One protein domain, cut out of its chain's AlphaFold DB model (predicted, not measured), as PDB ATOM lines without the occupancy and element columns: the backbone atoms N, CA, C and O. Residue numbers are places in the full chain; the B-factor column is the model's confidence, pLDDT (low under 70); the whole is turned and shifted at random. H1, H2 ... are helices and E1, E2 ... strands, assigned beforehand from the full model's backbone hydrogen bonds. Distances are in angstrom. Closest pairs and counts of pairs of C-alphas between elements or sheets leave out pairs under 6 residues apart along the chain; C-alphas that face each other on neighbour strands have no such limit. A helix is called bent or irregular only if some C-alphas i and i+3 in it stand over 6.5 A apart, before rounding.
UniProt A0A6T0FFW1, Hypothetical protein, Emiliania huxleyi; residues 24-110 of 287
ATOM      1  N   MET A  24     -33.199 -43.693  31.099       83.69
ATOM      2  CA  MET A  24     -32.040 -42.924  30.657       83.69
ATOM      3  C   MET A  24     -31.499 -43.504  29.348       83.69
ATOM      4  O   MET A  24     -31.404 -44.724  29.179       83.69
ATOM      5  N   ARG A  25     -31.104 -42.639  28.412       84.06
ATOM      6  CA  ARG A  25     -30.423 -43.059  27.180       84.06
ATOM      7  C   ARG A  25     -28.974 -43.419  27.477       84.06
ATOM      8  O   ARG A  25     -28.331 -42.814  28.332       84.06
ATOM      9  N   LEU A  26     -28.395 -44.320  26.685       85.50
ATOM     10  CA  LEU A  26     -26.980 -44.688  26.797       85.50
ATOM     11  C   LEU A  26     -26.038 -43.469  26.770       85.50
ATOM     12  O   LEU A  26     -25.033 -43.453  27.477       85.50
ATOM     13  N   ALA A  27     -26.350 -42.443  25.974       83.56
ATOM     14  CA  ALA A  27     -25.555 -41.214  25.917       83.56
ATOM     15  C   ALA A  27     -25.550 -40.453  27.258       83.56
ATOM     16  O   ALA A  27     -24.487 -40.051  27.730       83.56
ATOM     17  N   GLU A  28     -26.712 -40.329  27.896       85.38
ATOM     18  CA  GLU A  28     -26.882 -39.680  29.202       85.38
ATOM     19  C   GLU A  28     -26.206 -40.505  30.306       85.38
ATOM     20  O   GLU A  28     -25.492 -39.961  31.146       85.38
ATOM     21  N   ALA A  29     -26.330 -41.835  30.252       88.19
ATOM     22  CA  ALA A  29     -25.652 -42.734  31.184       88.19
ATOM     23  C   ALA A  29     -24.124 -42.635  31.069       88.19
ATOM     24  O   ALA A  29     -23.425 -42.600  32.080       88.19
ATOM     25  N   ARG A  30     -23.585 -42.512  29.847       88.38
ATOM     26  CA  ARG A  30     -22.150 -42.254  29.623       88.38
ATOM     27  C   ARG A  30     -21.714 -40.921  30.219       88.38
ATOM     28  O   ARG A  30     -20.633 -40.836  30.796       88.38
ATOM     29  N   GLU A  31     -22.522 -39.876  30.077       86.75
ATOM     30  CA  GLU A  31     -22.247 -38.583  30.707       86.75
ATOM     31  C   GLU A  31     -22.257 -38.664  32.224       86.75
ATOM     32  O   GLU A  31     -21.333 -38.145  32.851       86.75
ATOM     33  N   LEU A  32     -23.237 -39.354  32.802       85.56
ATOM     34  CA  LEU A  32     -23.317 -39.565  34.239       85.56
ATOM     35  C   LEU A  32     -22.083 -40.310  34.760       85.56
ATOM     36  O   LEU A  32     -21.469 -39.856  35.721       85.56
ATOM     37  N   VAL A  33     -21.676 -41.397  34.095       86.44
ATOM     38  CA  VAL A  33     -20.474 -42.167  34.458       86.44
ATOM     39  C   VAL A  33     -19.211 -41.305  34.360       86.44
ATOM     40  O   VAL A  33     -18.395 -41.329  35.275       86.44
ATOM     41  N   ARG A  34     -19.063 -40.477  33.315       84.69
ATOM     42  CA  ARG A  34     -17.917 -39.551  33.194       84.69
ATOM     43  C   ARG A  34     -17.864 -38.534  34.335       84.69
ATOM     44  O   ARG A  34     -16.800 -38.313  34.908       84.69
ATOM     45  N   HIS A  35     -18.999 -37.916  34.664       81.25
ATOM     46  CA  HIS A  35     -19.077 -36.977  35.784       81.25
ATOM     47  C   HIS A  35     -18.808 -37.673  37.122       81.25
ATOM     48  O   HIS A  35     -18.173 -37.089  37.999       81.25
ATOM     49  N   TRP A  36     -19.275 -38.913  37.272       76.38
ATOM     50  CA  TRP A  36     -19.051 -39.729  38.457       76.38
ATOM     51  C   TRP A  36     -17.575 -40.066  38.661       76.38
ATOM     52  O   TRP A  36     -17.051 -39.847  39.754       76.38
ATOM     53  N   ASP A  37     -16.896 -40.550  37.619       74.31
ATOM     54  CA  ASP A  37     -15.474 -40.901  37.672       74.31
ATOM     55  C   ASP A  37     -14.639 -39.664  38.063       74.31
ATOM     56  O   ASP A  37     -13.878 -39.711  39.030       74.31
ATOM     57  N   ALA A  38     -14.897 -38.507  37.439       72.31
ATOM     58  CA  ALA A  38     -14.233 -37.245  37.783       72.31
ATOM     59  C   ALA A  38     -14.509 -36.786  39.231       72.31
ATOM     60  O   ALA A  38     -13.628 -36.263  39.915       72.31
ATOM     61  N   ARG A  39     -15.736 -36.974  39.735       66.81
ATOM     62  CA  ARG A  39     -16.095 -36.618  41.117       66.81
ATOM     63  C   ARG A  39     -15.463 -37.566  42.134       66.81
ATOM     64  O   ARG A  39     -15.050 -37.105  43.195       66.81
ATOM     65  N   SER A  40     -15.371 -38.852  41.809       62.09
ATOM     66  CA  SER A  40     -14.734 -39.876  42.642       62.09
ATOM     67  C   SER A  40     -13.240 -39.593  42.807       62.09
ATOM     68  O   SER A  40     -12.729 -39.655  43.925       62.09
ATOM     69  N   GLU A  41     -12.563 -39.175  41.733       59.56
ATOM     70  CA  GLU A  41     -11.160 -38.735  41.775       59.56
ATOM     71  C   GLU A  41     -10.964 -37.514  42.693       59.56
ATOM     72  O   GLU A  41     -10.053 -37.486  43.523       59.56
ATOM     73  N   VAL A  42     -11.856 -36.521  42.617       58.25
ATOM     74  CA  VAL A  42     -11.792 -35.312  43.460       58.25
ATOM     75  C   VAL A  42     -12.175 -35.592  44.920       58.25
ATOM     76  O   VAL A  42     -11.597 -34.994  45.830       58.25
ATOM     77  N   ALA A  43     -13.138 -36.482  45.170       55.88
ATOM     78  CA  ALA A  43     -13.549 -36.884  46.516       55.88
ATOM     79  C   ALA A  43     -12.440 -37.670  47.227       55.88
ATOM     80  O   ALA A  43     -12.128 -37.366  48.379       55.88
ATOM     81  N   ALA A  44     -11.774 -38.590  46.519       54.81
ATOM     82  CA  ALA A  44     -10.594 -39.291  47.021       54.81
ATOM     83  C   ALA A  44      -9.474 -38.318  47.442       54.81
ATOM     84  O   ALA A  44      -8.780 -38.570  48.424       54.81
ATOM     85  N   ALA A  45      -9.349 -37.176  46.756       54.62
ATOM     86  CA  ALA A  45      -8.360 -36.139  47.052       54.62
ATOM     87  C   ALA A  45      -8.749 -35.157  48.185       54.62
ATOM     88  O   ALA A  45      -7.893 -34.394  48.633       54.62
ATOM     89  N   ARG A  46     -10.012 -35.123  48.642       50.22
ATOM     90  CA  ARG A  46     -10.540 -34.116  49.599       50.22
ATOM     91  C   ARG A  46     -11.033 -34.670  50.938       50.22
ATOM     92  O   ARG A  46     -11.531 -33.894  51.752       50.22
ATOM     93  N   LEU A  47     -10.933 -35.974  51.182       49.66
ATOM     94  CA  LEU A  47     -11.414 -36.565  52.433       49.66
ATOM     95  C   LEU A  47     -10.596 -36.038  53.631       49.66
ATOM     96  O   LEU A  47      -9.379 -36.224  53.647       49.66
ATOM     97  N   PRO A  48     -11.226 -35.401  54.643       48.28
ATOM     98  CA  PRO A  48     -10.538 -35.068  55.882       48.28
ATOM     99  C   PRO A  48     -10.076 -36.366  56.552       48.28
ATOM    100  O   PRO A  48     -10.858 -37.313  56.658       48.28
ATOM    101  N   GLU A  49      -8.844 -36.402  57.062       53.56
ATOM    102  CA  GLU A  49      -8.283 -37.544  57.811       53.56
ATOM    103  C   GLU A  49      -9.138 -37.986  59.021       53.56
ATOM    104  O   GLU A  49      -8.927 -39.069  59.554       53.56
ATOM    105  N   ALA A  50     -10.128 -37.184  59.436       46.47
ATOM    106  CA  ALA A  50     -10.897 -37.345  60.671       46.47
ATOM    107  C   ALA A  50     -12.403 -37.657  60.489       46.47
ATOM    108  O   ALA A  50     -13.200 -37.347  61.374       46.47
ATOM    109  N   ALA A  51     -12.835 -38.246  59.369       51.91
ATOM    110  CA  ALA A  51     -14.191 -38.805  59.274       51.91
ATOM    111  C   ALA A  51     -14.244 -40.213  59.902       51.91
ATOM    112  O   ALA A  51     -13.381 -41.041  59.612       51.91
ATOM    113  N   ASP A  52     -15.259 -40.486  60.734       59.22
ATOM    114  CA  ASP A  52     -15.515 -41.805  61.337       59.22
ATOM    115  C   ASP A  52     -15.416 -42.924  60.270       59.22
ATOM    116  O   ASP A  52     -16.146 -42.878  59.271       59.22
ATOM    117  N   PRO A  53     -14.536 -43.931  60.448       58.31
ATOM    118  CA  PRO A  53     -14.321 -45.001  59.475       58.31
ATOM    119  C   PRO A  53     -15.596 -45.788  59.136       58.31
ATOM    120  O   PRO A  53     -15.726 -46.280  58.013       58.31
ATOM    121  N   ALA A  54     -16.572 -45.870  60.048       55.41
ATOM    122  CA  ALA A  54     -17.855 -46.521  59.779       55.41
ATOM    123  C   ALA A  54     -18.765 -45.679  58.869       55.41
ATOM    124  O   ALA A  54     -19.458 -46.224  58.006       55.41
ATOM    125  N   ALA A  55     -18.753 -44.352  59.024       49.31
ATOM    126  CA  ALA A  55     -19.482 -43.431  58.155       49.31
ATOM    127  C   ALA A  55     -18.853 -43.378  56.755       49.31
ATOM    128  O   ALA A  55     -19.575 -43.436  55.760       49.31
ATOM    129  N   ARG A  56     -17.515 -43.372  56.684       52.75
ATOM    130  CA  ARG A  56     -16.740 -43.453  55.437       52.75
ATOM    131  C   ARG A  56     -17.021 -44.753  54.684       52.75
ATOM    132  O   ARG A  56     -17.403 -44.701  53.524       52.75
ATOM    133  N   SER A  57     -16.989 -45.897  55.371       53.19
ATOM    134  CA  SER A  57     -17.306 -47.207  54.788       53.19
ATOM    135  C   SER A  57     -18.749 -47.312  54.274       53.19
ATOM    136  O   SER A  57     -18.976 -47.937  53.241       53.19
ATOM    137  N   ARG A  58     -19.736 -46.686  54.936       50.88
ATOM    138  CA  ARG A  58     -21.148 -46.692  54.493       50.88
ATOM    139  C   ARG A  58     -21.415 -45.760  53.307       50.88
ATOM    140  O   ARG A  58     -22.172 -46.130  52.413       50.88
ATOM    141  N   TYR A  59     -20.791 -44.583  53.278       45.41
ATOM    142  CA  TYR A  59     -20.909 -43.648  52.152       45.41
ATOM    143  C   TYR A  59     -20.155 -44.159  50.916       45.41
ATOM    144  O   TYR A  59     -20.718 -44.204  49.825       45.41
ATOM    145  N   GLU A  60     -18.926 -44.653  51.097       50.06
ATOM    146  CA  GLU A  60     -18.119 -45.262  50.030       50.06
ATOM    147  C   GLU A  60     -18.709 -46.591  49.521       50.06
ATOM    148  O   GLU A  60     -18.313 -47.036  48.455       50.06
ATOM    149  N   SER A  61     -19.656 -47.238  50.217       54.91
ATOM    150  CA  SER A  61     -20.229 -48.520  49.768       54.91
ATOM    151  C   SER A  61     -21.538 -48.398  48.987       54.91
ATOM    152  O   SER A  61     -21.723 -49.156  48.044       54.91
ATOM    153  N   ALA A  62     -22.444 -47.468  49.301       50.19
ATOM    154  CA  ALA A  62     -23.715 -47.360  48.568       50.19
ATOM    155  C   ALA A  62     -23.589 -46.546  47.263       50.19
ATOM    156  O   ALA A  62     -24.060 -46.974  46.208       50.19
ATOM    157  N   GLU A  63     -22.908 -45.397  47.315       50.72
ATOM    158  CA  GLU A  63     -22.715 -44.501  46.164       50.72
ATOM    159  C   GLU A  63     -21.776 -45.123  45.110       50.72
ATOM    160  O   GLU A  63     -22.061 -45.100  43.911       50.72
ATOM    161  N   PHE A  64     -20.704 -45.787  45.558       55.59
ATOM    162  CA  PHE A  64     -19.764 -46.507  44.692       55.59
ATOM    163  C   PHE A  64     -20.408 -47.715  43.994       55.59
ATOM    164  O   PHE A  64     -20.065 -48.033  42.854       55.59
ATOM    165  N   VAL A  65     -21.378 -48.371  44.646       66.94
ATOM    166  CA  VAL A  65     -22.096 -49.515  44.066       66.94
ATOM    167  C   VAL A  65     -23.020 -49.066  42.939       66.94
ATOM    168  O   VAL A  65     -22.969 -49.665  41.869       66.94
ATOM    169  N   VAL A  66     -23.810 -48.001  43.106       73.56
ATOM    170  CA  VAL A  66     -24.724 -47.543  42.039       73.56
ATOM    171  C   VAL A  66     -23.951 -46.997  40.834       73.56
ATOM    172  O   VAL A  66     -24.259 -47.371  39.700       73.56
ATOM    173  N   GLY A  67     -22.909 -46.187  41.057       78.06
ATOM    174  CA  GLY A  67     -22.036 -45.701  39.979       78.06
ATOM    175  C   GLY A  67     -21.342 -46.844  39.228       78.06
ATOM    176  O   GLY A  67     -21.360 -46.891  37.997       78.06
ATOM    177  N   GLY A  68     -20.813 -47.829  39.963       82.25
ATOM    178  CA  GLY A  68     -20.203 -49.027  39.386       82.25
ATOM    179  C   GLY A  68     -21.190 -49.909  38.614       82.25
ATOM    180  O   GLY A  68     -20.847 -50.428  37.550       82.25
ATOM    181  N   LEU A  69     -22.423 -50.067  39.101       87.44
ATOM    182  CA  LEU A  69     -23.479 -50.797  38.392       87.44
ATOM    183  C   LEU A  69     -23.884 -50.077  37.100       87.44
ATOM    184  O   LEU A  69     -23.960 -50.716  36.054       87.44
ATOM    185  N   CYS A  70     -24.050 -48.751  37.142       89.06
ATOM    186  CA  CYS A  70     -24.328 -47.939  35.955       89.06
ATOM    187  C   CYS A  70     -23.224 -48.093  34.896       89.06
ATOM    188  O   CYS A  70     -23.515 -48.311  33.719       89.06
ATOM    189  N   LYS A  71     -21.949 -48.095  35.313       89.75
ATOM    190  CA  LYS A  71     -20.807 -48.347  34.422       89.75
ATOM    191  C   LYS A  71     -20.891 -49.711  33.731       89.75
ATOM    192  O   LYS A  71     -20.747 -49.778  32.512       89.75
ATOM    193  N   ARG A  72     -21.209 -50.783  34.468       91.00
ATOM    194  CA  ARG A  72     -21.407 -52.123  33.879       91.00
ATOM    195  C   ARG A  72     -22.580 -52.159  32.902       91.00
ATOM    196  O   ARG A  72     -22.481 -52.808  31.864       91.00
ATOM    197  N   CYS A  73     -23.672 -51.450  33.193       92.81
ATOM    198  CA  CYS A  73     -24.778 -51.304  32.248       92.81
ATOM    199  C   CYS A  73     -24.311 -50.620  30.955       92.81
ATOM    200  O   CYS A  73     -24.573 -51.132  29.870       92.81
ATOM    201  N   VAL A  74     -23.564 -49.516  31.053       91.88
ATOM    202  CA  VAL A  74     -23.002 -48.810  29.887       91.88
ATOM    203  C   VAL A  74     -22.085 -49.716  29.057       91.88
ATOM    204  O   VAL A  74     -22.171 -49.699  27.828       91.88
ATOM    205  N   GLU A  75     -21.229 -50.515  29.698       92.56
ATOM    206  CA  GLU A  75     -20.350 -51.491  29.032       92.56
ATOM    207  C   GLU A  75     -21.155 -52.579  28.305       92.56
ATOM    208  O   GLU A  75     -20.899 -52.855  27.130       92.56
ATOM    209  N   ALA A  76     -22.167 -53.147  28.968       93.06
ATOM    210  CA  ALA A  76     -23.048 -54.154  28.385       93.06
ATOM    211  C   ALA A  76     -23.797 -53.607  27.161       93.06
ATOM    212  O   ALA A  76     -23.798 -54.239  26.101       93.06
ATOM    213  N   LEU A  77     -24.372 -52.405  27.268       91.44
ATOM    214  CA  LEU A  77     -25.067 -51.758  26.155       91.44
ATOM    215  C   LEU A  77     -24.123 -51.425  24.998       91.44
ATOM    216  O   LEU A  77     -24.455 -51.639  23.835       91.44
ATOM    217  N   SER A  78     -22.919 -50.941  25.308       88.94
ATOM    218  CA  SER A  78     -21.894 -50.665  24.292       88.94
ATOM    219  C   SER A  78     -21.407 -51.940  23.589       88.94
ATOM    220  O   SER A  78     -20.848 -51.847  22.501       88.94
ATOM    221  N   SER A  79     -21.652 -53.112  24.185       91.56
ATOM    222  CA  SER A  79     -21.323 -54.437  23.643       91.56
ATOM    223  C   SER A  79     -22.500 -55.117  22.924       91.56
ATOM    224  O   SER A  79     -22.396 -56.289  22.570       91.56
ATOM    225  N   GLY A  80     -23.613 -54.408  22.698       87.31
ATOM    226  CA  GLY A  80     -24.752 -54.896  21.907       87.31
ATOM    227  C   GLY A  80     -25.978 -55.339  22.710       87.31
ATOM    228  O   GLY A  80     -26.936 -55.838  22.124       87.31
ATOM    229  N   VAL A  81     -25.992 -55.156  24.034       91.69
ATOM    230  CA  VAL A  81     -27.227 -55.300  24.822       91.69
ATOM    231  C   VAL A  81     -28.141 -54.101  24.548       91.69
ATOM    232  O   VAL A  81     -27.705 -52.959  24.614       91.69
ATOM    233  N   ASN A  82     -29.426 -54.326  24.271       82.56
ATOM    234  CA  ASN A  82     -30.338 -53.217  23.950       82.56
ATOM    235  C   ASN A  82     -30.783 -52.424  25.191       82.56
ATOM    236  O   ASN A  82     -31.019 -51.219  25.104       82.56
ATOM    237  N   ARG A  83     -30.937 -53.101  26.335       89.50
ATOM    238  CA  ARG A  83     -31.526 -52.551  27.566       89.50
ATOM    239  C   ARG A  83     -30.906 -53.188  28.810       89.50
ATOM    240  O   ARG A  83     -30.707 -54.399  28.836       89.50
ATOM    241  N   ALA A  84     -30.642 -52.389  29.840       91.88
ATOM    242  CA  ALA A  84     -30.193 -52.849  31.153       91.88
ATOM    243  C   ALA A  84     -30.942 -52.106  32.261       91.88
ATOM    244  O   ALA A  84     -31.088 -50.890  32.197       91.88
ATOM    245  N   HIS A  85     -31.390 -52.827  33.285       90.88
ATOM    246  CA  HIS A  85     -32.215 -52.274  34.358       90.88
ATOM    247  C   HIS A  85     -31.449 -52.285  35.683       90.88
ATOM    248  O   HIS A  85     -30.900 -53.314  36.085       90.88
ATOM    249  N   LEU A  86     -31.440 -51.150  36.376       90.06
ATOM    250  CA  LEU A  86     -30.974 -51.016  37.752       90.06
ATOM    251  C   LEU A  86     -32.186 -51.096  38.678       90.06
ATOM    252  O   LEU A  86     -32.903 -50.115  38.853       90.06
ATOM    253  N   VAL A  87     -32.426 -52.279  39.243       89.19
ATOM    254  CA  VAL A  87     -33.620 -52.572  40.050       89.19
ATOM    255  C   VAL A  87     -33.252 -52.596  41.534       89.19
ATOM    256  O   VAL A  87     -32.273 -53.259  41.897       89.19
ATOM    257  N   PRO A  88     -34.005 -51.913  42.417       84.12
ATOM    258  CA  PRO A  88     -33.748 -51.984  43.847       84.12
ATOM    259  C   PRO A  88     -34.001 -53.407  44.372       84.12
ATOM    260  O   PRO A  88     -34.927 -54.081  43.912       84.12
ATOM    261  N   PRO A  89     -33.234 -53.877  45.370       84.00
ATOM    262  CA  PRO A  89     -33.407 -55.200  45.966       84.00
ATOM    263  C   PRO A  89     -34.598 -55.219  46.944       84.00
ATOM    264  O   PRO A  89     -34.446 -55.521  48.126       84.00
ATOM    265  N   ALA A  90     -35.787 -54.862  46.459       85.00
ATOM    266  CA  ALA A  90     -37.031 -54.842  47.221       85.00
ATOM    267  C   ALA A  90     -37.981 -55.966  46.756       85.00
ATOM    268  O   ALA A  90     -37.992 -56.315  45.569       85.00
ATOM    269  N   PRO A  91     -38.799 -56.547  47.656       88.12
ATOM    270  CA  PRO A  91     -39.780 -57.562  47.286       88.12
ATOM    271  C   PRO A  91     -40.696 -57.082  46.154       88.12
ATOM    272  O   PRO A  91     -41.267 -55.999  46.227       88.12
ATOM    273  N   GLY A  92     -40.829 -57.883  45.094       88.25
ATOM    274  CA  GLY A  92     -41.694 -57.568  43.952       88.25
ATOM    275  C   GLY A  92     -41.143 -56.529  42.964       88.25
ATOM    276  O   GLY A  92     -41.702 -56.416  41.875       88.25
ATOM    277  N   ALA A  93     -40.031 -55.846  43.264       87.38
ATOM    278  CA  ALA A  93     -39.472 -54.799  42.400       87.38
ATOM    279  C   ALA A  93     -39.124 -55.305  40.994       87.38
ATOM    280  O   ALA A  93     -39.383 -54.618  40.014       87.38
ATOM    281  N   LEU A  94     -38.616 -56.536  40.872       88.81
ATOM    282  CA  LEU A  94     -38.337 -57.144  39.569       88.81
ATOM    283  C   LEU A  94     -39.613 -57.365  38.740       88.81
ATOM    284  O   LEU A  94     -39.610 -57.142  37.535       88.81
ATOM    285  N   LEU A  95     -40.708 -57.791  39.374       90.38
ATOM    286  CA  LEU A  95     -41.982 -57.989  38.677       90.38
ATOM    287  C   LEU A  95     -42.592 -56.646  38.274       90.38
ATOM    288  O   LEU A  95     -43.074 -56.512  37.154       90.38
ATOM    289  N   GLN A  96     -42.529 -55.648  39.155       85.50
ATOM    290  CA  GLN A  96     -42.959 -54.293  38.835       85.50
ATOM    291  C   GLN A  96     -42.149 -53.720  37.664       85.50
ATOM    292  O   GLN A  96     -42.746 -53.183  36.737       85.50
ATOM    293  N   GLU A  97     -40.826 -53.894  37.655       87.12
ATOM    294  CA  GLU A  97     -39.958 -53.439  36.563       87.12
ATOM    295  C   GLU A  97     -40.306 -54.079  35.215       87.12
ATOM    296  O   GLU A  97     -40.297 -53.407  34.191       87.12
ATOM    297  N   LEU A  98     -40.620 -55.376  35.203       84.31
ATOM    298  CA  LEU A  98     -40.855 -56.116  33.962       84.31
ATOM    299  C   LEU A  98     -42.285 -55.994  33.422       84.31
ATOM    300  O   LEU A  98     -42.491 -56.173  32.224       84.31
ATOM    301  N   TYR A  99     -43.272 -55.739  34.287       82.06
ATOM    302  CA  TYR A  99     -44.696 -55.808  33.929       82.06
ATOM    303  C   TYR A  99     -45.465 -54.499  34.111       82.06
ATOM    304  O   TYR A  99     -46.677 -54.466  33.889       82.06
ATOM    305  N   THR A 100     -44.799 -53.417  34.506       77.31
ATOM    306  CA  THR A 100     -45.413 -52.087  34.569       77.31
ATOM    307  C   THR A 100     -44.623 -51.106  33.722       77.31
ATOM    308  O   THR A 100     -43.419 -51.259  33.548       77.31
ATOM    309  N   LEU A 101     -45.301 -50.084  33.198       71.62
ATOM    310  CA  LEU A 101     -44.623 -49.029  32.449       71.62
ATOM    311  C   LEU A 101     -43.669 -48.259  33.355       71.62
ATOM    312  O   LEU A 101     -42.536 -48.024  32.958       71.62
ATOM    313  N   ASP A 102     -44.114 -47.909  34.564       75.19
ATOM    314  CA  ASP A 102     -43.367 -47.050  35.486       75.19
ATOM    315  C   ASP A 102     -42.146 -47.740  36.094       75.19
ATOM    316  O   ASP A 102     -41.147 -47.076  36.370       75.19
ATOM    317  N   GLY A 103     -42.207 -49.064  36.226       82.50
ATOM    318  CA  GLY A 103     -41.152 -49.869  36.815       82.50
ATOM    319  C   GLY A 103     -40.933 -49.579  38.300       82.50
ATOM    320  O   GLY A 103     -41.716 -48.882  38.951       82.50
ATOM    321  N   ALA A 104     -39.882 -50.172  38.857       85.19
ATOM    322  CA  ALA A 104     -39.416 -49.937  40.226       85.19
ATOM    323  C   ALA A 104     -37.981 -49.385  40.274       85.19
ATOM    324  O   ALA A 104     -37.512 -49.000  41.345       85.19
ATOM    325  N   GLY A 105     -37.273 -49.381  39.143       86.50
ATOM    326  CA  GLY A 105     -35.877 -48.991  39.033       86.50
ATOM    327  C   GLY A 105     -35.613 -47.963  37.936       86.50
ATOM    328  O   GLY A 105     -36.468 -47.153  37.581       86.50
ATOM    329  N   THR A 106     -34.384 -47.991  37.425       87.81
ATOM    330  CA  THR A 106     -33.939 -47.161  36.303       87.81
ATOM    331  C   THR A 106     -33.566 -48.050  35.130       87.81
ATOM    332  O   THR A 106     -32.644 -48.863  35.229       87.81
ATOM    333  N   LEU A 107     -34.224 -47.853  33.992       87.62
ATOM    334  CA  LEU A 107     -33.824 -48.471  32.736       87.62
ATOM    335  C   LEU A 107     -32.784 -47.615  32.002       87.62
ATOM    336  O   LEU A 107     -32.992 -46.429  31.763       87.62
ATOM    337  N   ILE A 108     -31.701 -48.243  31.559       89.44
ATOM    338  CA  ILE A 108     -30.737 -47.681  30.616       89.44
ATOM    339  C   ILE A 108     -30.940 -48.375  29.267       89.44
ATOM    340  O   ILE A 108     -30.796 -49.597  29.169       89.44
ATOM    341  N   ALA A 109     -31.273 -47.612  28.227       85.06
ATOM    342  CA  ALA A 109     -31.561 -48.138  26.892       85.06
ATOM    343  C   ALA A 109     -30.615 -47.574  25.825       85.06
ATOM    344  O   ALA A 109     -30.143 -46.435  25.918       85.06
ATOM    345  N   TYR A 110     -30.323 -48.389  24.810       74.50
ATOM    346  CA  TYR A 110     -29.524 -47.976  23.656       74.50
ATOM    347  C   TYR A 110     -30.291 -46.977  22.777       74.50
ATOM    348  O   TYR A 110     -29.715 -46.008  22.282       74.50
TER     349      TYR A 110
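AT A GLANCE: This is residues 24 to 110 of the 287 residues of the protein "Hypothetical protein" of Emiliania huxleyi (UniProt A0A6T0FFW1). Two long helices, H1 and H2, form a helical hairpin shaped like a narrow V, close together where H1 begins and H2 ends and open toward the link that joins them. At the closed end a small two-stranded ribbon, E1 and E2, packs on residues 66 to 77 of H2, with the short helix H3 beyond it at the far end of the model. The printed part has 87 residues, with three named helices and two named strands in the order H1, H2, E1, H3, E2; the sheet order is E1 - E2, antiparallel, and the class is mostly helix. The whole is loose, with a radius of gyration of the C-alphas of 15.5 A, and elongated, spanning 47 by 30 by 18 A.

IN THESE COORDINATES: H1, residues 26 to 44, begins at C-alpha 26 (-26.980, -44.688, 26.797) and measures 26.6 A from first to last C-alpha. H2, residues 53 to 78, measures 36.4 A and ends at C-alpha 78 (-21.894, -50.665, 24.292). H2 is neither bent nor irregular, but only just: C-alphas 60 and 63 are 6.1 A apart. E1, residues 83 to 86, measures 10.3 A, H3, residues 93 to 99, 10.0 A, and E2, residues 106 to 109, 9.8 A, with C-alpha 109 at (-31.561, -48.138, 26.892).

HOW THE PARTS SIT: H1 and H2 touch and run opposite ways at a shallow tilt of 29 degrees; their closest C-alphas are those of Val 33 and Lys 71, 6.2 A apart. H2 touches H1 with residues 67 to 77 alone. The closest C-alphas of H2 and E1 are those of Cys 73 and Ala 84, 5.7 A apart. The closest of H1 and E2 are those of Leu 26 and Ala 109, also 5.7 A. E1 and E2 are antiparallel neighbours at 162 degrees, with N 84 and O 108 at 2.9 A and N 86 and O 106 at 2.8 A, within hydrogen-bond range. Residues 24 to 25 pair with residues 108 to 109 of E2, parallel. H3 is near E1 and apart from H1 and H2. In H1 and H3 every O i to N i+4 pair is within hydrogen-bond range; in H2, 19 of 22 are.

THE WHOLE: The C-alphas of Glu 49 and Tyr 99 are the two farthest apart, 47.2 A. Residues 41 to 46, of which 41 to 44 belong to H1, and residues 48 to 55, of which 53 to 55 belong to H2, stand free. The printed part has no cut; the link H2 to E1 is tight, and the other links are short. The mean pLDDT of the printed part is 75.8, and residues 39 to 65 are under 70.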